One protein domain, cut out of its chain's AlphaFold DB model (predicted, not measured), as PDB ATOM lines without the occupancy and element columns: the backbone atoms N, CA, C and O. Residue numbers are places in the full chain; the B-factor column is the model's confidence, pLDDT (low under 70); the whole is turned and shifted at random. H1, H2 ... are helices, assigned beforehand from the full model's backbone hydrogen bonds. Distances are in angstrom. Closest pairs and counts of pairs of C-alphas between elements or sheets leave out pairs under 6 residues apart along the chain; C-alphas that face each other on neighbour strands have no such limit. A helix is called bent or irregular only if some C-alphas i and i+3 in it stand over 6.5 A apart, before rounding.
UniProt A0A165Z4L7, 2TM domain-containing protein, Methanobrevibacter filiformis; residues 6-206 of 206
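This is residues 6 to 206 of the 206 residues of the protein "2TM domain-containing protein" of Methanobrevibacter filiformis (UniProt A0A165Z4L7). The model is a long, loose rod of four long helices: H1 and H4 run side by side in opposite ways, and the helical hairpin of H6 and H7 lies along them, with H7 packing on H1 and bridging part of the space between H1 and H6. H5 and H8 sit at the end of the rod where H1 begins, H8 packing on the first part of H1, while at the other end a loop with the short H2 and H3 joins H1 to H4, and residues 43 to 49 and 54 to 61 stick out. The printed part has 201 residues with eight named helices, H1 to H8 in order along the chain, and no named strand, so the class is all helix. The whole is loose, with a radius of gyration of the C-alphas of 22.4 A and spans of 71 by 30 by 29 A.

H1 holds residues 6 to 41 and is 52.8 A long, from C-alpha 6 at (41.243, 179.155, 241.756) to C-alpha 41 at (30.522, 135.566, 269.499). H2 is residues 48 to 51, 5.4 A, and H3 residues 60 to 65, 9.0 A. H4 covers residues 68 to 98 and is 44.6 A long. H5 is residues 103 to 111, 12.2 A. H6, the longest helix, covers residues 119 to 157 and measures 56.8 A. H7 is residues 162 to 189, 34.9 A, with a kink of 48 degrees near residue 183; it is irregular, but only just, with C-alphas 182 and 185 6.9 A apart. H8 is residues 192 to 204, 18.2 A, and ends at C-alpha 204, (48.755, 172.413, 240.285).

H1 is the hub, touching H4, H6, H7 and H8. H1 and H4 touch at a shallow tilt of 6 degrees, opposite ways; their closest C-alphas, of Thr 38 and Pro 68, are 5.9 A apart. H1, with residues 22 to 30 alone, touches residues 170 to 181 of H7, closest at the C-alphas of Leu 26 and Tyr 177, 6.7 A, at a tilt of 38 degrees, only just steep, opposite ways. H6 and H7 form a helical hairpin at a shallow tilt of 20 degrees, with the C-alphas of Asn 148 and Met 168 closest at 5.7 A. H1 and H6 touch only at their ends, and only just, with 3 pairs of C-alphas within 8 A; the closest are those of Gln 8 and Arg 119, 6.3 A. H1, H6 and H7 are a bundle, a group of helices set side by side. H8 touches residues 6 to 14 of H1 alone, at a steep tilt of 58 degrees, the C-alphas of Ala 10 and Ile 199 being closest at 5.3 A. H4 and H5 touch only at the corner by their link, with the C-alphas of Phe 97 and Arg 103 4.6 A apart. H3 and H4 are close but not clearly touching, with the C-alphas of Phe 64 and Phe 70 closest at 7.0 A. H2 touches no helix, and H4 and H6 are apart. In H1, H3, H4, H5, H6 and H8 every O i to N i+4 pair is within hydrogen-bond range; in H7 it is 21 of 24, and H2 is too short for such a pair.

The two C-alphas farthest apart, of Asn 55 and Lys 115, are 72.1 A apart, while the first and last printed C-alphas, of Thr 6 and Tyr 206, are 8.7 A apart. The printed part has no cut and no long link, and ends at the chain's last residue. The mean pLDDT of the printed part is 75.7; 47 residues are under 70, among them residues 37 to 68 and 158 to 163.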
ATOM      1  N   THR A   6      40.650 180.502 241.725       83.62
ATOM      2  CA  THR A   6      41.243 179.155 241.756       83.62
ATOM      3  C   THR A   6      41.354 178.630 243.182       83.62
ATOM      4  O   THR A   6      40.923 177.508 243.451       83.62
ATOM      5  N   TYR A   7      41.788 179.475 244.121       85.69
ATOM      6  CA  TYR A   7      41.808 179.140 245.548       85.69
ATOM      7  C   TYR A   7      40.410 178.799 246.081       85.69
ATOM      8  O   TYR A   7      40.218 177.791 246.753       85.69
ATOM      9  N   GLN A   8      39.412 179.613 245.739       86.25
ATOM     10  CA  GLN A   8      38.024 179.463 246.166       86.25
ATOM     11  C   GLN A   8      37.457 178.099 245.753       86.25
ATOM     12  O   GLN A   8      36.838 177.395 246.554       86.25
ATOM     13  N   ARG A   9      37.712 177.702 244.503       87.00
ATOM     14  CA  ARG A   9      37.310 176.401 243.957       87.00
ATOM     15  C   ARG A   9      38.074 175.255 244.619       87.00
ATOM     16  O   ARG A   9      37.447 174.275 245.024       87.00
ATOM     17  N   ALA A  10      39.388 175.403 244.784       85.88
ATOM     18  CA  ALA A  10      40.237 174.422 245.456       85.88
ATOM     19  C   ALA A  10      39.747 174.154 246.884       85.88
ATOM     20  O   ALA A  10      39.475 173.011 247.244       85.88
ATOM     21  N   LYS A  11      39.518 175.212 247.666       87.75
ATOM     22  CA  LYS A  11      39.024 175.135 249.043       87.75
ATOM     23  C   LYS A  11      37.696 174.379 249.138       87.75
ATOM     24  O   LYS A  11      37.559 173.504 249.987       87.75
ATOM     25  N   ILE A  12      36.746 174.642 248.237       86.50
ATOM     26  CA  ILE A  12      35.460 173.920 248.205       86.50
ATOM     27  C   ILE A  12      35.656 172.416 247.975       86.50
ATOM     28  O   ILE A  12      35.015 171.589 248.627       86.50
ATOM     29  N   ILE A  13      36.544 172.050 247.056       87.56
ATOM     30  CA  ILE A  13      36.812 170.652 246.710       87.56
ATOM     31  C   ILE A  13      37.546 169.937 247.835       87.56
ATOM     32  O   ILE A  13      37.225 168.784 248.131       87.56
ATOM     33  N   VAL A  14      38.501 170.607 248.478       88.88
ATOM     34  CA  VAL A  14      39.232 170.067 249.627       88.88
ATOM     35  C   VAL A  14      38.280 169.777 250.784       88.88
ATOM     36  O   VAL A  14      38.354 168.693 251.358       88.88
ATOM     37  N   GLU A  15      37.311 170.654 251.059       85.00
ATOM     38  CA  GLU A  15      36.292 170.390 252.084       85.00
ATOM     39  C   GLU A  15      35.405 169.185 251.742       85.00
ATOM     40  O   GLU A  15      35.188 168.315 252.581       85.00
ATOM     41  N   HIS A  16      34.940 169.052 250.497       85.06
ATOM     42  CA  HIS A  16      34.162 167.867 250.104       85.06
ATOM     43  C   HIS A  16      34.995 166.577 250.093       85.06
ATOM     44  O   HIS A  16      34.474 165.496 250.369       85.06
ATOM     45  N   THR A  17      36.291 166.679 249.805       87.00
ATOM     46  CA  THR A  17      37.224 165.547 249.886       87.00
ATOM     47  C   THR A  17      37.420 165.117 251.339       87.00
ATOM     48  O   THR A  17      37.367 163.928 251.645       87.00
ATOM     49  N   ARG A  18      37.555 166.081 252.256       85.19
ATOM     50  CA  ARG A  18      37.602 165.841 253.700       85.19
ATOM     51  C   ARG A  18      36.328 165.142 254.190       85.19
ATOM     52  O   ARG A  18      36.411 164.127 254.875       85.19
ATOM     53  N   GLU A  19      35.150 165.621 253.786       80.69
ATOM     54  CA  GLU A  19      33.862 164.991 254.124       80.69
ATOM     55  C   GLU A  19      33.726 163.546 253.617       80.69
ATOM     56  O   GLU A  19      33.032 162.736 254.245       80.69
ATOM     57  N   LEU A  20      34.334 163.227 252.471       84.88
ATOM     58  CA  LEU A  20      34.375 161.869 251.932       84.88
ATOM     59  C   LEU A  20      35.287 160.980 252.784       84.88
ATOM     60  O   LEU A  20      34.855 159.913 253.215       84.88
ATOM     61  N   TYR A  21      36.508 161.429 253.084       83.75
ATOM     62  CA  TYR A  21      37.443 160.654 253.903       83.75
ATOM     63  C   TYR A  21      36.919 160.395 255.311       83.75
ATOM     64  O   TYR A  21      37.057 159.284 255.816       83.75
ATOM     65  N   PHE A  22      36.238 161.364 255.920       78.12
ATOM     66  CA  PHE A  22      35.580 161.140 257.203       78.12
ATOM     67  C   PHE A  22      34.518 160.050 257.166       78.12
ATOM     68  O   PHE A  22      34.393 159.277 258.113       78.12
ATOM     69  N   GLN A  23      33.743 159.985 256.089       78.50
ATOM     70  CA  GLN A  23      32.738 158.942 255.942       78.50
ATOM     71  C   GLN A  23      33.378 157.572 255.741       78.50
ATOM     72  O   GLN A  23      32.898 156.604 256.321       78.50
ATOM     73  N   ILE A  24      34.457 157.500 254.959       82.88
ATOM     74  CA  ILE A  24      35.215 156.261 254.776       82.88
ATOM     75  C   ILE A  24      35.752 155.784 256.127       82.88
ATOM     76  O   ILE A  24      35.484 154.653 256.504       82.88
ATOM     77  N   LEU A  25      36.407 156.658 256.903       80.00
ATOM     78  CA  LEU A  25      36.906 156.318 258.242       80.00
ATOM     79  C   LEU A  25      35.788 155.812 259.167       80.00
ATOM     80  O   LEU A  25      35.955 154.778 259.813       80.00
ATOM     81  N   LEU A  26      34.631 156.487 259.175       77.12
ATOM     82  CA  LEU A  26      33.455 156.065 259.943       77.12
ATOM     83  C   LEU A  26      32.982 154.666 259.552       77.12
ATOM     84  O   LEU A  26      32.741 153.835 260.426       77.12
ATOM     85  N   PHE A  27      32.855 154.394 258.258       78.12
ATOM     86  CA  PHE A  27      32.407 153.089 257.788       78.12
ATOM     87  C   PHE A  27      33.426 151.992 258.054       78.12
ATOM     88  O   PHE A  27      33.033 150.921 258.504       78.12
ATOM     89  N   THR A  28      34.717 152.261 257.863       79.31
ATOM     90  CA  THR A  28      35.775 151.296 258.169       79.31
ATOM     91  C   THR A  28      35.781 150.944 259.655       79.31
ATOM     92  O   THR A  28      35.793 149.766 259.998       79.31
ATOM     93  N   GLY A  29      35.694 151.938 260.547       76.19
ATOM     94  CA  GLY A  29      35.638 151.697 261.993       76.19
ATOM     95  C   GLY A  29      34.415 150.874 262.410       76.19
ATOM     96  O   GLY A  29      34.540 149.917 263.173       76.19
ATOM     97  N   LEU A  30      33.240 151.201 261.866       74.06
ATOM     98  CA  LEU A  30      32.005 150.459 262.134       74.06
ATOM     99  C   LEU A  30      32.045 149.031 261.575       74.06
ATOM    100  O   LEU A  30      31.588 148.103 262.237       74.06
ATOM    101  N   PHE A  31      32.606 148.845 260.381       75.94
ATOM    102  CA  PHE A  31      32.752 147.531 259.765       75.94
ATOM    103  C   PHE A  31      33.697 146.631 260.570       75.94
ATOM    104  O   PHE A  31      33.344 145.492 260.866       75.94
ATOM    105  N   ILE A  32      34.853 147.156 260.997       76.31
ATOM    106  CA  ILE A  32      35.802 146.431 261.857       76.31
ATOM    107  C   ILE A  32      35.130 146.019 263.168       76.31
ATOM    108  O   ILE A  32      35.272 144.875 263.595       76.31
ATOM    109  N   PHE A  33      34.358 146.915 263.790       72.94
ATOM    110  CA  PHE A  33      33.631 146.590 265.014       72.94
ATOM    111  C   PHE A  33      32.648 145.425 264.815       72.94
ATOM    112  O   PHE A  33      32.616 144.505 265.632       72.94
ATOM    113  N   ILE A  34      31.869 145.442 263.727       69.56
ATOM    114  CA  ILE A  34      30.929 144.358 263.406       69.56
ATOM    115  C   ILE A  34      31.688 143.051 263.193       69.56
ATOM    116  O   ILE A  34      31.331 142.054 263.815       69.56
ATOM    117  N   ALA A  35      32.759 143.073 262.397       69.94
ATOM    118  CA  ALA A  35      33.584 141.900 262.138       69.94
ATOM    119  C   ALA A  35      34.120 141.289 263.448       69.94
ATOM    120  O   ALA A  35      33.911 140.101 263.695       69.94
ATOM    121  N   ILE A  36      34.702 142.107 264.335       70.44
ATOM    122  CA  ILE A  36      35.190 141.670 265.655       70.44
ATOM    123  C   ILE A  36      34.052 141.106 266.511       70.44
ATOM    124  O   ILE A  36      34.205 140.064 267.144       70.44
ATOM    125  N   ARG A  37      32.887 141.763 266.550       65.62
ATOM    126  CA  ARG A  37      31.753 141.289 267.355       65.62
ATOM    127  C   ARG A  37      31.220 139.950 266.848       65.62
ATOM    128  O   ARG A  37      30.865 139.097 267.662       65.62
ATOM    129  N   THR A  38      31.171 139.770 265.530       64.44
ATOM    130  CA  THR A  38      30.741 138.516 264.905       64.44
ATOM    131  C   THR A  38      31.721 137.374 265.150       64.44
ATOM    132  O   THR A  38      31.273 136.272 265.453       64.44
ATOM    133  N   THR A  39      33.036 137.621 265.109       64.50
ATOM    134  CA  THR A  39      34.047 136.590 265.392       64.50
ATOM    135  C   THR A  39      34.130 136.260 266.884       64.50
ATOM    136  O   THR A  39      34.181 135.089 267.243       64.50
ATOM    137  N   ALA A  40      34.045 137.258 267.771       59.25
ATOM    138  CA  ALA A  40      34.094 137.055 269.222       59.25
ATOM    139  C   ALA A  40      32.878 136.280 269.776       59.25
ATOM    140  O   ALA A  40      33.007 135.545 270.757       59.25
ATOM    141  N   ARG A  41      31.696 136.392 269.146       53.06
ATOM    142  CA  ARG A  41      30.522 135.566 269.499       53.06
ATOM    143  C   ARG A  41      30.693 134.089 269.132       53.06
ATOM    144  O   ARG A  41      30.077 133.262 269.789       53.06
ATOM    145  N   GLY A  42      31.566 133.747 268.182       45.78
ATOM    146  CA  GLY A  42      31.953 132.354 267.925       45.78
ATOM    147  C   GLY A  42      32.698 131.691 269.094       45.78
ATOM    148  O   GLY A  42      32.857 130.478 269.090       45.78
ATOM    149  N   VAL A  43      33.127 132.473 270.097       38.59
ATOM    150  CA  VAL A  43      33.948 132.023 271.238       38.59
ATOM    151  C   VAL A  43      33.196 132.116 272.582       38.59
ATOM    152  O   VAL A  43      33.668 131.601 273.589       38.59
ATOM    153  N   SER A  44      32.014 132.749 272.638       35.69
ATOM    154  CA  SER A  44      31.297 133.016 273.901       35.69
ATOM    155  C   SER A  44      29.978 132.239 273.988       35.69
ATOM    156  O   SER A  44      29.064 132.487 273.205       35.69
ATOM    157  N   TYR A  45      29.914 131.322 274.957       33.94
ATOM    158  CA  TYR A  45      28.827 130.395 275.294       33.94
ATOM    159  C   TYR A  45      27.390 130.952 275.173       33.94
ATOM    160  O   TYR A  45      27.146 132.120 275.492       33.94
ATOM    161  N   PRO A  46      26.409 130.106 274.797       37.22
ATOM    162  CA  PRO A  46      25.002 130.477 274.847       37.22
ATOM    163  C   PRO A  46      24.577 130.694 276.304       37.22
ATOM    164  O   PRO A  46      24.845 129.879 277.184       37.22
ATOM    165  N   ASN A  47      23.897 131.812 276.548       38.47
ATOM    166  CA  ASN A  47      23.253 132.118 277.820       38.47
ATOM    167  C   ASN A  47      22.248 130.987 278.146       38.47
ATOM    168  O   ASN A  47      21.418 130.684 277.287       38.47
ATOM    169  N   PRO A  48      22.272 130.339 279.323       38.38
ATOM    170  CA  PRO A  48      21.408 129.187 279.613       38.38
ATOM    171  C   PRO A  48      19.899 129.492 279.545       38.38
ATOM    172  O   PRO A  48      19.100 128.583 279.327       38.38
ATOM    173  N   SER A  49      19.490 130.764 279.612       40.41
ATOM    174  CA  SER A  49      18.106 131.194 279.358       40.41
ATOM    175  C   SER A  49      17.665 131.098 277.884       40.41
ATOM    176  O   SER A  49      16.468 131.025 277.619       40.41
ATOM    177  N   LEU A  50      18.596 131.028 276.918       41.78
ATOM    178  CA  LEU A  50      18.315 130.784 275.488       41.78
ATOM    179  C   LEU A  50      18.050 129.304 275.172       41.78
ATOM    180  O   LEU A  50      17.400 129.001 274.176       41.78
ATOM    181  N   ILE A  51      18.519 128.377 276.013       42.31
ATOM    182  CA  ILE A  51      18.360 126.933 275.778       42.31
ATOM    183  C   ILE A  51      16.883 126.526 275.908       42.31
ATOM    184  O   ILE A  51      16.411 125.681 275.156       42.31
ATOM    185  N   TYR A  52      16.120 127.195 276.777       41.06
ATOM    186  CA  TYR A  52      14.702 126.891 276.989       41.06
ATOM    187  C   TYR A  52      13.748 127.504 275.944       41.06
ATOM    188  O   TYR A  52      12.652 126.982 275.764       41.06
ATOM    189  N   MET A  53      14.151 128.550 275.206       43.28
ATOM    190  CA  MET A  53      13.365 129.106 274.081       43.28
ATOM    191  C   MET A  53      13.690 128.459 272.721       43.28
ATOM    192  O   MET A  53      12.891 128.555 271.793       43.28
ATOM    193  N   ASN A  54      14.829 127.770 272.601       43.94
ATOM    194  CA  ASN A  54      15.308 127.152 271.357       43.94
ATOM    195  C   ASN A  54      14.623 125.822 270.980       43.94
ATOM    196  O   ASN A  54      14.966 125.241 269.953       43.94
ATOM    197  N   ASN A  55      13.648 125.343 271.758       42.59
ATOM    198  CA  ASN A  55      12.924 124.101 271.450       42.59
ATOM    199  C   ASN A  55      11.762 124.282 270.457       42.59
ATOM    200  O   ASN A  55      11.113 123.304 270.092       42.59
ATOM    201  N   LEU A  56      11.505 125.505 269.989       54.34
ATOM    202  CA  LEU A  56      10.642 125.756 268.837       54.34
ATOM    203  C   LEU A  56      11.525 125.969 267.599       54.34
ATOM    204  O   LEU A  56      12.386 126.853 267.630       54.34
ATOM    205  N   PRO A  57      11.338 125.203 266.508       50.84
ATOM    206  CA  PRO A  57      12.112 125.403 265.293       50.84
ATOM    207  C   PRO A  57      11.857 126.818 264.767       50.84
ATOM    208  O   PRO A  57      10.751 127.147 264.338       50.84
ATOM    209  N   GLN A  58      12.880 127.677 264.818       57.47
ATOM    210  CA  GLN A  58      12.790 128.984 264.179       57.47
ATOM    211  C   GLN A  58      12.659 128.789 262.660       57.47
ATOM    212  O   GLN A  58      13.385 127.970 262.087       57.47
ATOM    213  N   PRO A  59      11.775 129.545 261.982       61.97
ATOM    214  CA  PRO A  59      11.689 129.538 260.529       61.97
ATOM    215  C   PRO A  59      13.073 129.762 259.910       61.97
ATOM    216  O   PRO A  59      13.799 130.672 260.315       61.97
ATOM    217  N   SER A  60      13.425 128.972 258.896       60.47
ATOM    218  CA  SER A  60      14.736 129.007 258.219       60.47
ATOM    219  C   SER A  60      15.159 130.410 257.754       60.47
ATOM    220  O   SER A  60      16.343 130.746 257.771       60.47
ATOM    221  N   TYR A  61      14.192 131.263 257.414       58.88
ATOM    222  CA  TYR A  61      14.404 132.665 257.050       58.88
ATOM    223  C   TYR A  61      14.934 133.538 258.205       58.88
ATOM    224  O   TYR A  61      15.784 134.402 257.987       58.88
ATOM    225  N   ILE A  62      14.482 133.299 259.442       59.56
ATOM    226  CA  ILE A  62      14.939 134.046 260.626       59.56
ATOM    227  C   ILE A  62      16.404 133.704 260.923       59.56
ATOM    228  O   ILE A  62      17.211 134.607 261.143       59.56
ATOM    229  N   ASN A  63      16.775 132.426 260.809       61.69
ATOM    230  CA  ASN A  63      18.158 131.973 260.975       61.69
ATOM    231  C   ASN A  63      19.100 132.563 259.912       61.69
ATOM    232  O   ASN A  63      20.231 132.936 260.224       61.69
ATOM    233  N   PHE A  64      18.638 132.702 258.666       64.31
ATOM    234  CA  PHE A  64      19.428 133.315 257.597       64.31
ATOM    235  C   PHE A  64      19.717 134.802 257.858       64.31
ATOM    236  O   PHE A  64      20.871 135.226 257.760       64.31
ATOM    237  N   ILE A  65      18.704 135.582 258.257       61.84
ATOM    238  CA  ILE A  65      18.856 137.017 258.570       61.84
ATOM    239  C   ILE A  65      19.766 137.246 259.780       61.84
ATOM    240  O   ILE A  65      20.477 138.247 259.850       61.84
ATOM    241  N   GLN A  66      19.762 136.319 260.737       63.44
ATOM    242  CA  GLN A  66      20.626 136.388 261.912       63.44
ATOM    243  C   GLN A  66      22.054 135.894 261.646       63.44
ATOM    244  O   GLN A  66      22.915 136.033 262.518       63.44
ATOM    245  N   SER A  67      22.338 135.354 260.453       67.81
ATOM    246  CA  SER A  67      23.674 134.864 260.134       67.81
ATOM    247  C   SER A  67      24.696 136.017 260.096       67.81
ATOM    248  O   SER A  67      24.443 137.066 259.492       67.81
ATOM    249  N   PRO A  68      25.890 135.845 260.695       67.81
ATOM    250  CA  PRO A  68      26.947 136.857 260.664       67.81
ATOM    251  C   PRO A  68      27.317 137.306 259.248       67.81
ATOM    252  O   PRO A  68      27.582 138.482 259.009       67.81
ATOM    253  N   LEU A  69      27.294 136.366 258.301       70.88
ATOM    254  CA  LEU A  69      27.613 136.613 256.902       70.88
ATOM    255  C   LEU A  69      26.565 137.519 256.240       70.88
ATOM    256  O   LEU A  69      26.938 138.495 255.588       70.88
ATOM    257  N   PHE A  70      25.271 137.270 256.473       72.69
ATOM    258  CA  PHE A  70      24.203 138.147 255.990       72.69
ATOM    259  C   PHE A  70      24.324 139.558 256.574       72.69
ATOM    260  O   PHE A  70      24.249 140.536 255.833       72.69
ATOM    261  N   LEU A  71      24.582 139.683 257.879       69.81
ATOM    262  CA  LEU A  71      24.735 140.981 258.545       69.81
ATOM    263  C   LEU A  71      25.924 141.782 257.994       69.81
ATOM    264  O   LEU A  71      25.781 142.972 257.700       69.81
ATOM    265  N   CYS A  72      27.075 141.133 257.796       72.81
ATOM    266  CA  CYS A  72      28.252 141.755 257.192       72.81
ATOM    267  C   CYS A  72      27.987 142.216 255.752       72.81
ATOM    268  O   CYS A  72      28.327 143.349 255.403       72.81
ATOM    269  N   ILE A  73      27.346 141.379 254.928       79.38
ATOM    270  CA  ILE A  73      27.008 141.720 253.538       79.38
ATOM    271  C   ILE A  73      25.992 142.859 253.495       79.38
ATOM    272  O   ILE A  73      26.176 143.812 252.738       79.38
ATOM    273  N   TYR A  74      24.946 142.802 254.318       78.44
ATOM    274  CA  TYR A  74      23.895 143.814 254.355       78.44
ATOM    275  C   TYR A  74      24.460 145.188 254.729       78.44
ATOM    276  O   TYR A  74      24.276 146.171 254.006       78.44
ATOM    277  N   VAL A  75      25.227 145.251 255.820       75.50
ATOM    278  CA  VAL A  75      25.840 146.501 256.277       75.50
ATOM    279  C   VAL A  75      26.888 147.002 255.275       75.50
ATOM    280  O   VAL A  75      26.894 148.189 254.936       75.50
ATOM    281  N   GLY A  76      27.719 146.107 254.733       80.88
ATOM    282  CA  GLY A  76      28.704 146.440 253.701       80.88
ATOM    283  C   GLY A  76      28.072 147.005 252.426       80.88
ATOM    284  O   GLY A  76      28.552 148.005 251.890       80.88
ATOM    285  N   SER A  77      26.949 146.436 251.983       83.38
ATOM    286  CA  SER A  77      26.211 146.886 250.793       83.38
ATOM    287  C   SER A  77      25.675 148.307 250.963       83.38
ATOM    288  O   SER A  77      25.842 149.154 250.080       83.38
ATOM    289  N   ILE A  78      25.095 148.607 252.130       82.25
ATOM    290  CA  ILE A  78      24.628 149.957 252.466       82.25
ATOM    291  C   ILE A  78      25.808 150.937 252.453       82.25
ATOM    292  O   ILE A  78      25.724 152.012 251.851       82.25
ATOM    293  N   PHE A  79      26.933 150.574 253.071       82.12
ATOM    294  CA  PHE A  79      28.123 151.429 253.106       82.12
ATOM    295  C   PHE A  79      28.697 151.716 251.724       82.12
ATOM    296  O   PHE A  79      29.078 152.861 251.447       82.12
ATOM    297  N   LEU A  80      28.733 150.713 250.850       85.12
ATOM    298  CA  LEU A  80      29.241 150.856 249.493       85.12
ATOM    299  C   LEU A  80      28.376 151.832 248.690       85.12
ATOM    300  O   LEU A  80      28.909 152.761 248.082       85.12
ATOM    301  N   LEU A  81      27.050 151.712 248.787       86.94
ATOM    302  CA  LEU A  81      26.108 152.604 248.111       86.94
ATOM    303  C   LEU A  81      26.255 154.062 248.580       86.94
ATOM    304  O   LEU A  81      26.347 154.986 247.766       86.94
ATOM    305  N   PHE A  82      26.363 154.283 249.893       80.94
ATOM    306  CA  PHE A  82      26.564 155.621 250.457       80.94
ATOM    307  C   PHE A  82      27.924 156.233 250.097       80.94
ATOM    308  O   PHE A  82      28.022 157.451 249.899       80.94
ATOM    309  N   SER A  83      28.976 155.416 250.037       82.75
ATOM    310  CA  SER A  83      30.325 155.859 249.666       82.75
ATOM    311  C   SER A  83      30.392 156.220 248.184       82.75
ATOM    312  O   SER A  83      30.894 157.291 247.835       82.75
ATOM    313  N   LEU A  84      29.802 155.383 247.325       89.06
ATOM    314  CA  LEU A  84      29.712 155.609 245.886       89.06
ATOM    315  C   LEU A  84      28.959 156.904 245.575       89.06
ATOM    316  O   LEU A  84      29.442 157.729 244.802       89.06
ATOM    317  N   TYR A  85      27.820 157.139 246.231       88.25
ATOM    318  CA  TYR A  85      27.055 158.373 246.060       88.25
ATOM    319  C   TYR A  85      27.890 159.628 246.367       88.25
ATOM    320  O   TYR A  85      27.921 160.571 245.569       88.25
ATOM    321  N   LYS A  86      28.598 159.660 247.506       84.56
ATOM    322  CA  LYS A  86      29.446 160.813 247.852       84.56
ATOM    323  C   LYS A  86      30.634 160.963 246.910       84.56
ATOM    324  O   LYS A  86      30.970 162.095 246.553       84.56
ATOM    325  N   TYR A  87      31.239 159.855 246.491       88.38
ATOM    326  CA  TYR A  87      32.315 159.867 245.509       88.38
ATOM    327  C   TYR A  87      31.852 160.481 244.183       88.38
ATOM    328  O   TYR A  87      32.469 161.430 243.700       88.38
ATOM    329  N   LEU A  88      30.718 160.022 243.644       89.50
ATOM    330  CA  LEU A  88      30.127 160.568 242.420       89.50
ATOM    331  C   LEU A  88      29.823 162.062 242.565       89.50
ATOM    332  O   LEU A  88      30.157 162.854 241.684       89.50
ATOM    333  N   LYS A  89      29.259 162.480 243.703       87.81
ATOM    334  CA  LYS A  89      29.000 163.898 243.990       87.81
ATOM    335  C   LYS A  89      30.282 164.741 243.955       87.81
ATOM    336  O   LYS A  89      30.285 165.814 243.345       87.81
ATOM    337  N   LEU A  90      31.368 164.269 244.575       89.00
ATOM    338  CA  LEU A  90      32.674 164.938 244.544       89.00
ATOM    339  C   LEU A  90      33.253 164.968 243.122       89.00
ATOM    340  O   LEU A  90      33.758 166.003 242.686       89.00
ATOM    341  N   TYR A  91      33.144 163.863 242.386       89.06
ATOM    342  CA  TYR A  91      33.599 163.752 241.003       89.06
ATOM    343  C   TYR A  91      32.896 164.768 240.091       89.06
ATOM    344  O   TYR A  91      33.559 165.540 239.392       89.06
ATOM    345  N   PHE A  92      31.563 164.849 240.147       86.88
ATOM    346  CA  PHE A  92      30.797 165.828 239.369       86.88
ATOM    347  C   PHE A  92      31.144 167.270 239.744       86.88
ATOM    348  O   PHE A  92      31.187 168.141 238.867       86.88
ATOM    349  N   LEU A  93      31.420 167.534 241.025       86.19
ATOM    350  CA  LEU A  93      31.854 168.849 241.483       86.19
ATOM    351  C   LEU A  93      33.210 169.225 240.870       86.19
ATOM    352  O   LEU A  93      33.285 170.258 240.199       86.19
ATOM    353  N   LYS A  94      34.225 168.357 241.008       86.50
ATOM    354  CA  LYS A  94      35.563 168.532 240.410       86.50
ATOM    355  C   LYS A  94      35.473 168.767 238.903       86.50
ATOM    356  O   LYS A  94      35.942 169.789 238.405       86.50
ATOM    357  N   ARG A  95      34.774 167.883 238.178       85.06
ATOM    358  CA  ARG A  95      34.580 167.996 236.720       85.06
ATOM    359  C   ARG A  95      33.971 169.338 236.329       85.06
ATOM    360  O   ARG A  95      34.338 169.930 235.319       85.06
ATOM    361  N   SER A  96      33.046 169.842 237.135       82.06
ATOM    362  CA  SER A  96      32.370 171.090 236.821       82.06
ATOM    363  C   SER A  96      33.172 172.354 237.110       82.06
ATOM    364  O   SER A  96      32.905 173.378 236.486       82.06
ATOM    365  N   PHE A  97      34.170 172.274 237.990       82.62
ATOM    366  CA  PHE A  97      35.142 173.343 238.200       82.62
ATOM    367  C   PHE A  97      36.328 173.291 237.217       82.62
ATOM    368  O   PHE A  97      36.977 174.326 237.050       82.62
ATOM    369  N   LYS A  98      36.556 172.157 236.517       78.69
ATOM    370  CA  LYS A  98      37.449 172.066 235.335       78.69
ATOM    371  C   LYS A  98      36.914 172.863 234.141       78.69
ATOM    372  O   LYS A  98      37.686 173.451 233.393       78.69
ATOM    373  N   ASN A  99      35.596 172.870 233.934       77.56
ATOM    374  CA  ASN A  99      34.997 173.478 232.748       77.56
ATOM    375  C   ASN A  99      35.074 175.020 232.814       77.56
ATOM    376  O   ASN A  99      34.374 175.637 233.619       77.56
ATOM    377  N   LYS A 100      35.902 175.630 231.950       70.69
ATOM    378  CA  LYS A 100      36.161 177.082 231.904       70.69
ATOM    379  C   LYS A 100      34.888 177.928 231.769       70.69
ATOM    380  O   LYS A 100      34.799 178.959 232.422       70.69
ATOM    381  N   GLU A 101      33.885 177.466 231.027       69.19
ATOM    382  CA  GLU A 101      32.633 178.210 230.809       69.19
ATOM    383  C   GLU A 101      31.687 178.152 232.015       69.19
ATOM    384  O   GLU A 101      30.946 179.091 232.307       69.19
ATOM    385  N   LYS A 102      31.683 177.024 232.736       75.81
ATOM    386  CA  LYS A 102      30.698 176.753 233.798       75.81
ATOM    387  C   LYS A 102      31.238 176.995 235.207       75.81
ATOM    388  O   LYS A 102      30.431 177.104 236.136       75.81
ATOM    389  N   ARG A 103      32.562 177.095 235.384       77.81
ATOM    390  CA  ARG A 103      33.219 177.186 236.703       77.81
ATOM    391  C   ARG A 103      32.734 178.376 237.531       77.81
ATOM    392  O   ARG A 103      32.391 178.205 238.698       77.81
ATOM    393  N   ASP A 104      32.636 179.547 236.913       79.06
ATOM    394  CA  ASP A 104      32.381 180.815 237.597       79.06
ATOM    395  C   ASP A 104      30.895 180.966 237.944       79.06
ATOM    396  O   ASP A 104      30.537 181.294 239.078       79.06
ATOM    397  N   LYS A 105      30.011 180.569 237.018       80.69
ATOM    398  CA  LYS A 105      28.566 180.458 237.267       80.69
ATOM    399  C   LYS A 105      28.258 179.445 238.375       80.69
ATOM    400  O   LYS A 105      27.395 179.689 239.220       80.69
ATOM    401  N   LYS A 106      28.963 178.309 238.407       82.19
ATOM    402  CA  LYS A 106      28.791 177.308 239.468       82.19
ATOM    403  C   LYS A 106      29.337 177.756 240.813       82.19
ATOM    404  O   LYS A 106      28.708 177.438 241.815       82.19
ATOM    405  N   LEU A 107      30.451 178.484 240.853       82.25
ATOM    406  CA  LEU A 107      30.997 179.028 242.095       82.25
ATOM    407  C   LEU A 107      29.997 179.988 242.754       82.25
ATOM    408  O   LEU A 107      29.663 179.814 243.925       82.25
ATOM    409  N   LYS A 108      29.440 180.917 241.970       83.00
ATOM    410  CA  LYS A 108      28.367 181.829 242.397       83.00
ATOM    411  C   LYS A 108      27.133 181.077 242.904       83.00
ATOM    412  O   LYS A 108      26.696 181.288 244.033       83.00
ATOM    413  N   LYS A 109      26.638 180.099 242.131       84.94
ATOM    414  CA  LYS A 109      25.489 179.257 242.523       84.94
ATOM    415  C   LYS A 109      25.755 178.440 243.791       84.94
ATOM    416  O   LYS A 109      24.872 178.319 244.637       84.94
ATOM    417  N   TYR A 110      26.954 177.878 243.937       82.06
ATOM    418  CA  TYR A 110      27.351 177.128 245.128       82.06
ATOM    419  C   TYR A 110      27.391 178.040 246.351       82.06
ATOM    420  O   TYR A 110      26.916 177.661 247.423       82.06
ATOM    421  N   MET A 111      27.922 179.254 246.192       83.12
ATOM    422  CA  MET A 111      27.977 180.249 247.256       83.12
ATOM    423  C   MET A 111      26.621 180.881 247.569       83.12
ATOM    424  O   MET A 111      26.420 181.228 248.728       83.12
ATOM    425  N   LYS A 112      25.674 180.858 246.621       84.06
ATOM    426  CA  LYS A 112      24.412 181.617 246.640       84.06
ATOM    427  C   LYS A 112      24.667 183.129 246.665       84.06
ATOM    428  O   LYS A 112      24.048 183.848 247.437       84.06
ATOM    429  N   LEU A 113      25.621 183.576 245.846       82.56
ATOM    430  CA  LEU A 113      26.006 184.978 245.705       82.56
ATOM    431  C   LEU A 113      25.963 185.373 244.228       82.56
ATOM    432  O   LEU A 113      26.397 184.601 243.372       82.56
ATOM    433  N   ASP A 114      25.509 186.591 243.942       78.44
ATOM    434  CA  ASP A 114      25.512 187.149 242.581       78.44
ATOM    435  C   ASP A 114      26.906 187.657 242.167       78.44
ATOM    436  O   ASP A 114      27.261 187.713 240.980       78.44
ATOM    437  N   LYS A 115      27.748 187.958 243.163       83.69
ATOM    438  CA  LYS A 115      29.146 188.378 243.010       83.69
ATOM    439  C   LYS A 115      30.114 187.213 243.225       83.69
ATOM    440  O   LYS A 115      29.751 186.154 243.735       83.69
ATOM    441  N   PHE A 116      31.352 187.394 242.766       81.31
ATOM    442  CA  PHE A 116      32.412 186.419 243.007       81.31
ATOM    443  C   PHE A 116      32.766 186.389 244.492       81.31
ATOM    444  O   PHE A 116      33.026 187.454 245.047       81.31
ATOM    445  N   PRO A 117      32.792 185.202 245.118       80.94
ATOM    446  CA  PRO A 117      33.039 185.107 246.541       80.94
ATOM    447  C   PRO A 117      34.482 185.479 246.888       80.94
ATOM    448  O   PRO A 117      35.432 185.033 246.226       80.94
ATOM    449  N   THR A 118      34.656 186.238 247.964       84.69
ATOM    450  CA  THR A 118      35.983 186.487 248.540       84.69
ATOM    451  C   THR A 118      36.490 185.251 249.289       84.69
ATOM    452  O   THR A 118      35.743 184.311 249.578       84.69
ATOM    453  N   ARG A 119      37.792 185.214 249.605       84.06
ATOM    454  CA  ARG A 119      38.364 184.122 250.413       84.06
ATOM    455  C   ARG A 119      37.706 184.057 251.797       84.06
ATOM    456  O   ARG A 119      37.337 182.972 252.239       84.06
ATOM    457  N   GLU A 120      37.485 185.213 252.417       83.19
ATOM    458  CA  GLU A 120      36.842 185.334 253.729       83.19
ATOM    459  C   GLU A 120      35.390 184.850 253.718       83.19
ATOM    460  O   GLU A 120      34.980 184.118 254.615       83.19
ATOM    461  N   GLU A 121      34.615 185.176 252.680       84.12
ATOM    462  CA  GLU A 121      33.229 184.705 252.542       84.12
ATOM    463  C   GLU A 121      33.143 183.176 252.467       84.12
ATOM    464  O   GLU A 121      32.230 182.565 253.029       84.12
ATOM    465  N   ILE A 122      34.109 182.536 251.807       83.50
ATOM    466  CA  ILE A 122      34.190 181.075 251.742       83.50
ATOM    467  C   ILE A 122      34.520 180.486 253.106       83.50
ATOM    468  O   ILE A 122      33.857 179.542 253.544       83.50
ATOM    469  N   GLU A 123      35.509 181.042 253.798       83.38
ATOM    470  CA  GLU A 123      35.864 180.590 255.142       83.38
ATOM    471  C   GLU A 123      34.713 180.769 256.130       83.38
ATOM    472  O   GLU A 123      34.400 179.846 256.887       83.38
ATOM    473  N   ASN A 124      34.031 181.912 256.087       85.06
ATOM    474  CA  ASN A 124      32.877 182.199 256.932       85.06
ATOM    475  C   ASN A 124      31.720 181.244 256.637       85.06
ATOM    476  O   ASN A 124      31.145 180.684 257.571       85.06
ATOM    477  N   LYS A 125      31.448 180.941 255.362       85.38
ATOM    478  CA  LYS A 125      30.447 179.933 254.993       85.38
ATOM    479  C   LYS A 125      30.788 178.550 255.545       85.38
ATOM    480  O   LYS A 125      29.899 177.842 256.018       85.38
ATOM    481  N   PHE A 126      32.054 178.138 255.509       82.69
ATOM    482  CA  PHE A 126      32.460 176.849 256.077       82.69
ATOM    483  C   PHE A 126      32.384 176.827 257.607       82.69
ATOM    484  O   PHE A 126      31.921 175.833 258.171       82.69
ATOM    485  N   LYS A 127      32.734 177.926 258.286       82.00
ATOM    486  CA  LYS A 127      32.521 178.079 259.737       82.00
ATOM    487  C   LYS A 127      31.035 177.992 260.098       82.00
ATOM    488  O   LYS A 127      30.668 177.265 261.021       82.00
ATOM    489  N   GLU A 128      30.174 178.666 259.341       83.88
ATOM    490  CA  GLU A 128      28.722 178.634 259.538       83.88
ATOM    491  C   GLU A 128      28.157 177.224 259.301       83.88
ATOM    492  O   GLU A 128      27.398 176.701 260.122       83.88
ATOM    493  N   ASN A 129      28.578 176.561 258.220       82.00
ATOM    494  CA  ASN A 129      28.211 175.173 257.939       82.00
ATOM    495  C   ASN A 129      28.638 174.245 259.080       82.00
ATOM    496  O   ASN A 129      27.858 173.393 259.495       82.00
ATOM    497  N   LYS A 130      29.834 174.440 259.644       79.31
ATOM    498  CA  LYS A 130      30.319 173.668 260.792       79.31
ATOM    499  C   LYS A 130      29.451 173.874 262.032       79.31
ATOM    500  O   LYS A 130      29.108 172.901 262.705       79.31
ATOM    501  N   HIS A 131      29.040 175.108 262.314       81.69
ATOM    502  CA  HIS A 131      28.110 175.397 263.406       81.69
ATOM    503  C   HIS A 131      26.749 174.709 263.192       81.69
ATOM    504  O   HIS A 131      26.224 174.051 264.095       81.69
ATOM    505  N   LYS A 132      26.206 174.772 261.968       84.12
ATOM    506  CA  LYS A 132      24.976 174.053 261.593       84.12
ATOM    507  C   LYS A 132      25.128 172.539 261.754       84.12
ATOM    508  O   LYS A 132      24.213 171.895 262.269       84.12
ATOM    509  N   THR A 133      26.275 171.972 261.382       80.00
ATOM    510  CA  THR A 133      26.580 170.544 261.555       80.00
ATOM    511  C   THR A 133      26.591 170.144 263.027       80.00
ATOM    512  O   THR A 133      25.968 169.144 263.372       80.00
ATOM    513  N   LYS A 134      27.194 170.948 263.914       80.56
ATOM    514  CA  LYS A 134      27.144 170.711 265.368       80.56
ATOM    515  C   LYS A 134      25.710 170.726 265.898       80.56
ATOM    516  O   LYS A 134      25.298 169.793 266.578       80.56
ATOM    517  N   LYS A 135      24.908 171.729 265.525       82.75
ATOM    518  CA  LYS A 135      23.490 171.801 265.927       82.75
ATOM    519  C   LYS A 135      22.691 170.589 265.426       82.75
ATOM    520  O   LYS A 135      21.882 170.029 266.163       82.75
ATOM    521  N   LYS A 136      22.936 170.154 264.185       84.62
ATOM    522  CA  LYS A 136      22.314 168.953 263.605       84.62
ATOM    523  C   LYS A 136      22.749 167.676 264.330       84.62
ATOM    524  O   LYS A 136      21.914 166.797 264.513       84.62
ATOM    525  N   PHE A 137      24.007 167.592 264.759       85.00
ATOM    526  CA  PHE A 137      24.517 166.471 265.543       85.00
ATOM    527  C   PHE A 137      23.759 166.316 266.867       85.00
ATOM    528  O   PHE A 137      23.268 165.227 267.137       85.00
ATOM    529  N   TYR A 138      23.555 167.390 267.640       80.69
ATOM    530  CA  TYR A 138      22.780 167.304 268.888       80.69
ATOM    531  C   TYR A 138      21.334 166.850 268.657       80.69
ATOM    532  O   TYR A 138      20.816 166.026 269.405       80.69
ATOM    533  N   ARG A 139      20.693 167.314 267.577       84.50
ATOM    534  CA  ARG A 139      19.359 166.822 267.200       84.50
ATOM    535  C   ARG A 139      19.373 165.324 266.872       84.50
ATOM    536  O   ARG A 139      18.478 164.605 267.295       84.50
ATOM    537  N   GLN A 140      20.377 164.863 266.125       83.31
ATOM    538  CA  GLN A 140      20.547 163.439 265.812       83.31
ATOM    539  C   GLN A 140      20.811 162.607 267.066       83.31
ATOM    540  O   GLN A 140      20.309 161.493 267.157       83.31
ATOM    541  N   LEU A 141      21.549 163.151 268.035       86.50
ATOM    542  CA  LEU A 141      21.803 162.490 269.308       86.50
ATOM    543  C   LEU A 141      20.494 162.186 270.037       86.50
ATOM    544  O   LEU A 141      20.246 161.035 270.377       86.50
ATOM    545  N   VAL A 142      19.613 163.182 270.173       85.31
ATOM    546  CA  VAL A 142      18.286 162.992 270.784       85.31
ATOM    547  C   VAL A 142      17.457 161.954 270.023       85.31
ATOM    548  O   VAL A 142      16.874 161.064 270.635       85.31
ATOM    549  N   GLN A 143      17.438 162.018 268.686       84.19
ATOM    550  CA  GLN A 143      16.693 161.057 267.861       84.19
ATOM    551  C   GLN A 143      17.159 159.615 268.075       84.19
ATOM    552  O   GLN A 143      16.336 158.719 268.220       84.19
ATOM    553  N   VAL A 144      18.470 159.384 268.105       86.44
ATOM    554  CA  VAL A 144      19.019 158.044 268.322       86.44
ATOM    555  C   VAL A 144      18.744 157.562 269.739       86.44
ATOM    556  O   VAL A 144      18.434 156.389 269.899       86.44
ATOM    557  N   VAL A 145      18.801 158.429 270.755       85.50
ATOM    558  CA  VAL A 145      18.418 158.052 272.127       85.50
ATOM    559  C   VAL A 145      16.971 157.550 272.157       85.50
ATOM    560  O   VAL A 145      16.725 156.457 272.656       85.50
ATOM    561  N   ILE A 146      16.036 158.281 271.542       87.62
ATOM    562  CA  ILE A 146      14.624 157.874 271.459       87.62
ATOM    563  C   ILE A 146      14.474 156.543 270.708       87.62
ATOM    564  O   ILE A 146      13.796 155.639 271.191       87.62
ATOM    565  N   ILE A 147      15.133 156.394 269.553       87.31
ATOM    566  CA  ILE A 147      15.092 155.151 268.767       87.31
ATOM    567  C   ILE A 147      15.638 153.972 269.581       87.31
ATOM    568  O   ILE A 147      15.030 152.910 269.562       87.31
ATOM    569  N   ASN A 148      16.734 154.144 270.326       86.00
ATOM    570  CA  ASN A 148      17.277 153.078 271.177       86.00
ATOM    571  C   ASN A 148      16.320 152.688 272.298       86.00
ATOM    572  O   ASN A 148      16.186 151.502 272.566       86.00
ATOM    573  N   ILE A 149      15.640 153.651 272.926       86.19
ATOM    574  CA  ILE A 149      14.632 153.354 273.954       86.19
ATOM    575  C   ILE A 149      13.501 152.511 273.353       86.19
ATOM    576  O   ILE A 149      13.123 151.495 273.928       86.19
ATOM    577  N   ILE A 150      13.004 152.884 272.169       87.06
ATOM    578  CA  ILE A 150      11.959 152.121 271.471       87.06
ATOM    579  C   ILE A 150      12.462 150.717 271.118       87.06
ATOM    580  O   ILE A 150      11.775 149.739 271.398       87.06
ATOM    581  N   LEU A 151      13.660 150.601 270.540       84.38
ATOM    582  CA  LEU A 151      14.255 149.311 270.180       84.38
ATOM    583  C   LEU A 151      14.483 148.419 271.406       84.38
ATOM    584  O   LEU A 151      14.260 147.216 271.324       84.38
ATOM    585  N   PHE A 152      14.867 149.003 272.542       82.50
ATOM    586  CA  PHE A 152      15.027 148.290 273.804       82.50
ATOM    587  C   PHE A 152      13.693 147.737 274.311       82.50
ATOM    588  O   PHE A 152      13.611 146.556 274.636       82.50
ATOM    589  N   ILE A 153      12.634 148.557 274.304       82.44
ATOM    590  CA  ILE A 153      11.274 148.122 274.655       82.44
ATOM    591  C   ILE A 153      10.834 146.984 273.725       82.44
ATOM    592  O   ILE A 153      10.431 145.929 274.200       82.44
ATOM    593  N   VAL A 154      10.974 147.148 272.406       80.44
ATOM    594  CA  VAL A 154      10.614 146.105 271.430       80.44
ATOM    595  C   VAL A 154      11.381 144.805 271.691       80.44
ATOM    596  O   VAL A 154      10.777 143.739 271.639       80.44
ATOM    597  N   ASN A 155      12.671 144.877 272.028       74.25
ATOM    598  CA  ASN A 155      13.491 143.699 272.327       74.25
ATOM    599  C   ASN A 155      13.113 142.997 273.645       74.25
ATOM    600  O   ASN A 155      13.401 141.816 273.801       74.25
ATOM    601  N   LEU A 156      12.497 143.704 274.600       73.31
ATOM    602  CA  LEU A 156      11.977 143.098 275.831       73.31
ATOM    603  C   LEU A 156      10.658 142.350 275.598       73.31
ATOM    604  O   LEU A 156      10.428 141.318 276.222       73.31
ATOM    605  N   TYR A 157       9.794 142.874 274.723       72.19
ATOM    606  CA  TYR A 157       8.458 142.317 274.476       72.19
ATOM    607  C   TYR A 157       8.416 141.270 273.352       72.19
ATOM    608  O   TYR A 157       7.538 140.411 273.358       72.19
ATOM    609  N   TYR A 158       9.347 141.320 272.397       61.38
ATOM    610  CA  TYR A 158       9.444 140.372 271.286       61.38
ATOM    611  C   TYR A 158      10.752 139.581 271.386       61.38
ATOM    612  O   TYR A 158      11.787 140.171 271.677       61.38
ATOM    613  N   ILE A 159      10.674 138.258 271.143       57.97
ATOM    614  CA  ILE A 159      11.766 137.254 271.089       57.97
ATOM    615  C   ILE A 159      13.131 137.919 270.884       57.97
ATOM    616  O   ILE A 159      13.291 138.600 269.886       57.97
ATOM    617  N   HIS A 160      14.098 137.698 271.781       59.66
ATOM    618  CA  HIS A 160      15.432 138.329 271.809       59.66
ATOM    619  C   HIS A 160      16.144 138.311 270.432       59.66
ATOM    620  O   HIS A 160      16.939 137.422 270.114       59.66
ATOM    621  N   LEU A 161      15.848 139.290 269.570       64.44
ATOM    622  CA  LEU A 161      16.350 139.337 268.203       64.44
ATOM    623  C   LEU A 161      17.745 139.954 268.249       64.44
ATOM    624  O   LEU A 161      17.894 141.169 268.369       64.44
ATOM    625  N   MET A 162      18.785 139.132 268.068       64.12
ATOM    626  CA  MET A 162      20.181 139.597 268.014       64.12
ATOM    627  C   MET A 162      20.399 140.753 267.021       64.12
ATOM    628  O   MET A 162      21.282 141.584 267.215       64.12
ATOM    629  N   PHE A 163      19.574 140.837 265.976       66.25
ATOM    630  CA  PHE A 163      19.576 141.944 265.025       66.25
ATOM    631  C   PHE A 163      19.264 143.304 265.674       66.25
ATOM    632  O   PHE A 163      19.923 144.296 265.360       66.25
ATOM    633  N   ILE A 164      18.312 143.360 266.613       71.38
ATOM    634  CA  ILE A 164      17.925 144.597 267.306       71.38
ATOM    635  C   ILE A 164      19.057 145.071 268.221       71.38
ATOM    636  O   ILE A 164      19.402 146.252 268.202       71.38
ATOM    637  N   GLU A 165      19.711 144.160 268.946       69.44
ATOM    638  CA  GLU A 165      20.899 144.477 269.754       69.44
ATOM    639  C   GLU A 165      22.026 145.079 268.914       69.44
ATOM    640  O   GLU A 165      22.660 146.059 269.313       69.44
ATOM    641  N   ILE A 166      22.262 144.510 267.729       70.25
ATOM    642  CA  ILE A 166      23.277 145.005 266.802       70.25
ATOM    643  C   ILE A 166      22.910 146.410 266.325       70.25
ATOM    644  O   ILE A 166      23.779 147.279 266.336       70.25
ATOM    645  N   ILE A 167      21.646 146.672 265.975       76.19
ATOM    646  CA  ILE A 167      21.189 148.017 265.593       76.19
ATOM    647  C   ILE A 167      21.379 149.011 266.744       76.19
ATOM    648  O   ILE A 167      21.865 150.122 266.510       76.19
ATOM    649  N   MET A 168      21.038 148.628 267.978       77.62
ATOM    650  CA  MET A 168      21.192 149.495 269.149       77.62
ATOM    651  C   MET A 168      22.661 149.876 269.364       77.62
ATOM    652  O   MET A 168      23.007 151.060 269.321       77.62
ATOM    653  N   ILE A 169      23.553 148.885 269.463       75.44
ATOM    654  CA  ILE A 169      25.000 149.108 269.617       75.44
ATOM    655  C   ILE A 169      25.548 149.938 268.451       75.44
ATOM    656  O   ILE A 169      26.305 150.888 268.655       75.44
ATOM    657  N   PHE A 170      25.130 149.627 267.223       76.06
ATOM    658  CA  PHE A 170      25.564 150.335 266.026       76.06
ATOM    659  C   PHE A 170      25.158 151.808 266.043       76.06
ATOM    660  O   PHE A 170      25.942 152.685 265.676       76.06
ATOM    661  N   SER A 171      23.939 152.102 266.486       78.62
ATOM    662  CA  SER A 171      23.439 153.469 266.557       78.62
ATOM    663  C   SER A 171      24.197 154.303 267.602       78.62
ATOM    664  O   SER A 171      24.546 155.455 267.321       78.62
ATOM    665  N   ILE A 172      24.556 153.705 268.746       79.50
ATOM    666  CA  ILE A 172      25.376 154.336 269.791       79.50
ATOM    667  C   ILE A 172      26.801 154.574 269.280       79.50
ATOM    668  O   ILE A 172      27.303 155.698 269.346       79.50
ATOM    669  N   LEU A 173      27.440 153.555 268.697       77.06
ATOM    670  CA  LEU A 173      28.789 153.679 268.138       77.06
ATOM    671  C   LEU A 173      28.855 154.711 267.017       77.06
ATOM    672  O   LEU A 173      29.799 155.491 266.959       77.06
ATOM    673  N   SER A 174      27.835 154.772 266.162       76.81
ATOM    674  CA  SER A 174      27.729 155.786 265.114       76.81
ATOM    675  C   SER A 174      27.715 157.206 265.696       76.81
ATOM    676  O   SER A 174      28.353 158.101 265.135       76.81
ATOM    677  N   ILE A 175      27.064 157.428 266.845       82.06
ATOM    678  CA  ILE A 175      27.102 158.719 267.550       82.06
ATOM    679  C   ILE A 175      28.472 159.003 268.135       82.06
ATOM    680  O   ILE A 175      28.996 160.094 267.905       82.06
ATOM    681  N   VAL A 176      29.044 158.057 268.881       78.06
ATOM    682  CA  VAL A 176      30.361 158.228 269.514       78.06
ATOM    683  C   VAL A 176      31.406 158.530 268.445       78.06
ATOM    684  O   VAL A 176      32.151 159.502 268.547       78.06
ATOM    685  N   TYR A 177      31.390 157.776 267.350       72.06
ATOM    686  CA  TYR A 177      32.300 157.988 266.237       72.06
ATOM    687  C   TYR A 177      32.064 159.346 265.562       72.06
ATOM    688  O   TYR A 177      33.017 160.077 265.299       72.06
ATOM    689  N   ARG A 178      30.805 159.753 265.332       75.62
ATOM    690  CA  ARG A 178      30.493 161.101 264.817       75.62
ATOM    691  C   ARG A 178      30.951 162.210 265.756       75.62
ATOM    692  O   ARG A 178      31.401 163.243 265.271       75.62
ATOM    693  N   HIS A 179      30.854 162.010 267.065       79.81
ATOM    694  CA  HIS A 179      31.350 162.958 268.052       79.81
ATOM    695  C   HIS A 179      32.870 163.114 267.932       79.81
ATOM    696  O   HIS A 179      33.363 164.219 267.705       79.81
ATOM    697  N   ILE A 180      33.611 162.002 267.970       74.50
ATOM    698  CA  ILE A 180      35.071 162.006 267.809       74.50
ATOM    699  C   ILE A 180      35.459 162.654 266.473       74.50
ATOM    700  O   ILE A 180      36.380 163.467 266.420       74.50
ATOM    701  N   LEU A 181      34.717 162.379 265.399       70.69
ATOM    702  CA  LEU A 181      34.942 162.989 264.091       70.69
ATOM    703  C   LEU A 181      34.754 164.509 264.073       70.69
ATOM    704  O   LEU A 181      35.637 165.226 263.608       70.69
ATOM    705  N   ILE A 182      33.613 164.996 264.568       71.81
ATOM    706  CA  ILE A 182      33.245 166.420 264.525       71.81
ATOM    707  C   ILE A 182      34.140 167.259 265.447       71.81
ATOM    708  O   ILE A 182      34.405 168.428 265.152       71.81
ATOM    709  N   PHE A 183      34.573 166.696 266.577       71.44
ATOM    710  CA  PHE A 183      35.239 167.463 267.629       71.44
ATOM    711  C   PHE A 183      36.751 167.212 267.730       71.44
ATOM    712  O   PHE A 183      37.474 168.148 268.073       71.44
ATOM    713  N   HIS A 184      37.248 166.022 267.368       71.88
ATOM    714  CA  HIS A 184      38.644 165.628 267.611       71.88
ATOM    715  C   HIS A 184      39.431 165.301 266.331       71.88
ATOM    716  O   HIS A 184      40.472 165.913 266.079       71.88
ATOM    717  N   LEU A 185      38.942 164.390 265.483       66.00
ATOM    718  CA  LEU A 185      39.695 163.908 264.312       66.00
ATOM    719  C   LEU A 185      39.891 164.978 263.232       66.00
ATOM    720  O   LEU A 185      40.883 164.931 262.510       66.00
ATOM    721  N   GLU A 186      39.007 165.974 263.130       66.44
ATOM    722  CA  GLU A 186      39.155 167.053 262.144       66.44
ATOM    723  C   GLU A 186      40.447 167.845 262.304       66.44
ATOM    724  O   GLU A 186      41.110 168.144 261.313       66.44
ATOM    725  N   LYS A 187      40.842 168.142 263.543       67.88
ATOM    726  CA  LYS A 187      42.082 168.878 263.796       67.88
ATOM    727  C   LYS A 187      43.319 167.993 263.668       67.88
ATOM    728  O   LYS A 187      44.348 168.483 263.215       67.88
ATOM    729  N   ILE A 188      43.207 166.722 264.057       70.00
ATOM    730  CA  ILE A 188      44.334 165.781 264.126       70.00
ATOM    731  C   ILE A 188      44.690 165.248 262.733       70.00
ATOM    732  O   ILE A 188      45.854 165.268 262.347       70.00
ATOM    733  N   VAL A 189      43.695 164.810 261.958       72.12
ATOM    734  CA  VAL A 189      43.910 164.158 260.653       72.12
ATOM    735  C   VAL A 189      43.895 165.169 259.505       72.12
ATOM    736  O   VAL A 189      44.664 165.041 258.556       72.12
ATOM    737  N   PHE A 190      43.052 166.204 259.591       78.38
ATOM    738  CA  PHE A 190      42.815 167.151 258.494       78.38
ATOM    739  C   PHE A 190      43.144 168.603 258.859       78.38
ATOM    740  O   PHE A 190      42.457 169.533 258.424       78.38
ATOM    741  N   GLY A 191      44.210 168.798 259.640       80.19
ATOM    742  CA  GLY A 191      44.693 170.117 260.050       80.19
ATOM    743  C   GLY A 191      45.150 171.016 258.888       80.19
ATOM    744  O   GLY A 191      45.183 170.616 257.721       80.19
ATOM    745  N   LYS A 192      45.567 172.249 259.220       83.56
ATOM    746  CA  LYS A 192      45.949 173.287 258.237       83.56
ATOM    747  C   LYS A 192      46.994 172.816 257.219       83.56
ATOM    748  O   LYS A 192      46.892 173.150 256.046       83.56
ATOM    749  N   LYS A 193      47.978 172.017 257.649       86.75
ATOM    750  CA  LYS A 193      49.032 171.492 256.764       86.75
ATOM    751  C   LYS A 193      48.456 170.598 255.662       86.75
ATOM    752  O   LYS A 193      48.785 170.780 254.496       86.75
ATOM    753  N   TRP A 194      47.571 169.668 256.023       89.31
ATOM    754  CA  TRP A 194      46.910 168.790 255.055       89.31
ATOM    755  C   TRP A 194      46.042 169.590 254.083       89.31
ATOM    756  O   TRP A 194      46.089 169.369 252.875       89.31
ATOM    757  N   GLU A 195      45.288 170.555 254.611       87.69
ATOM    758  CA  GLU A 195      44.418 171.408 253.810       87.69
ATOM    759  C   GLU A 195      45.207 172.219 252.778       87.69
ATOM    760  O   GLU A 195      44.898 172.161 251.590       87.69
ATOM    761  N   ASN A 196      46.266 172.905 253.214       88.75
ATOM    762  CA  ASN A 196      47.119 173.703 252.339       88.75
ATOM    763  C   ASN A 196      47.776 172.836 251.262       88.75
ATOM    764  O   ASN A 196      47.767 173.209 250.091       88.75
ATOM    765  N   ASN A 197      48.274 171.652 251.630       89.94
ATOM    766  CA  ASN A 197      48.862 170.718 250.672       89.94
ATOM    767  C   ASN A 197      47.849 170.292 249.604       89.94
ATOM    768  O   ASN A 197      48.168 170.320 248.418       89.94
ATOM    769  N   LYS A 198      46.615 169.955 250.002       88.62
ATOM    770  CA  LYS A 198      45.562 169.567 249.054       88.62
ATOM    771  C   LYS A 198      45.064 170.725 248.195       88.62
ATOM    772  O   LYS A 198      44.721 170.503 247.036       88.62
ATOM    773  N   ILE A 199      45.053 171.947 248.723       88.56
ATOM    774  CA  ILE A 199      44.766 173.146 247.929       88.56
ATOM    775  C   ILE A 199      45.848 173.330 246.862       88.56
ATOM    776  O   ILE A 199      45.508 173.516 245.699       88.56
ATOM    777  N   ILE A 200      47.130 173.229 247.228       89.00
ATOM    778  CA  ILE A 200      48.252 173.361 246.287       89.00
ATOM    779  C   ILE A 200      48.207 172.265 245.219       89.00
ATOM    780  O   ILE A 200      48.354 172.567 244.042       89.00
ATOM    781  N   GLU A 201      47.982 171.011 245.613       88.44
ATOM    782  CA  GLU A 201      47.835 169.876 244.691       88.44
ATOM    783  C   GLU A 201      46.717 170.134 243.677       88.44
ATOM    784  O   GLU A 201      46.930 170.019 242.473       88.44
ATOM    785  N   TYR A 202      45.556 170.590 244.151       84.81
ATOM    786  CA  TYR A 202      44.445 170.926 243.272       84.81
ATOM    787  C   TYR A 202      44.743 172.125 242.367       84.81
ATOM    788  O   TYR A 202      44.309 172.137 241.226       84.81
ATOM    789  N   ILE A 203      45.449 173.146 242.852       86.31
ATOM    790  CA  ILE A 203      45.830 174.285 242.007       86.31
ATOM    791  C   ILE A 203      46.819 173.832 240.927       86.31
ATOM    792  O   ILE A 203      46.701 174.285 239.804       86.31
ATOM    793  N   LYS A 204      47.756 172.926 241.240       84.25
ATOM    794  CA  LYS A 204      48.755 172.413 240.285       84.25
ATOM    795  C   LYS A 204      48.169 171.499 239.208       84.25
ATOM    796  O   LYS A 204      48.721 171.422 238.119       84.25
ATOM    797  N   GLU A 205      47.084 170.787 239.502       76.75
ATOM    798  CA  GLU A 205      46.383 169.940 238.525       76.75
ATOM    799  C   GLU A 205      45.631 170.742 237.428       76.75
ATOM    800  O   GLU A 205      45.011 170.122 236.553       76.75
ATOM    801  N   TYR A 206      45.607 172.085 237.493       65.00
ATOM    802  CA  TYR A 206      44.718 172.972 236.721       65.00
ATOM    803  C   TYR A 206      45.389 174.262 236.253       65.00
ATOM    804  O   TYR A 206      44.842 174.841 235.283       65.00
TER     805      TYR A 206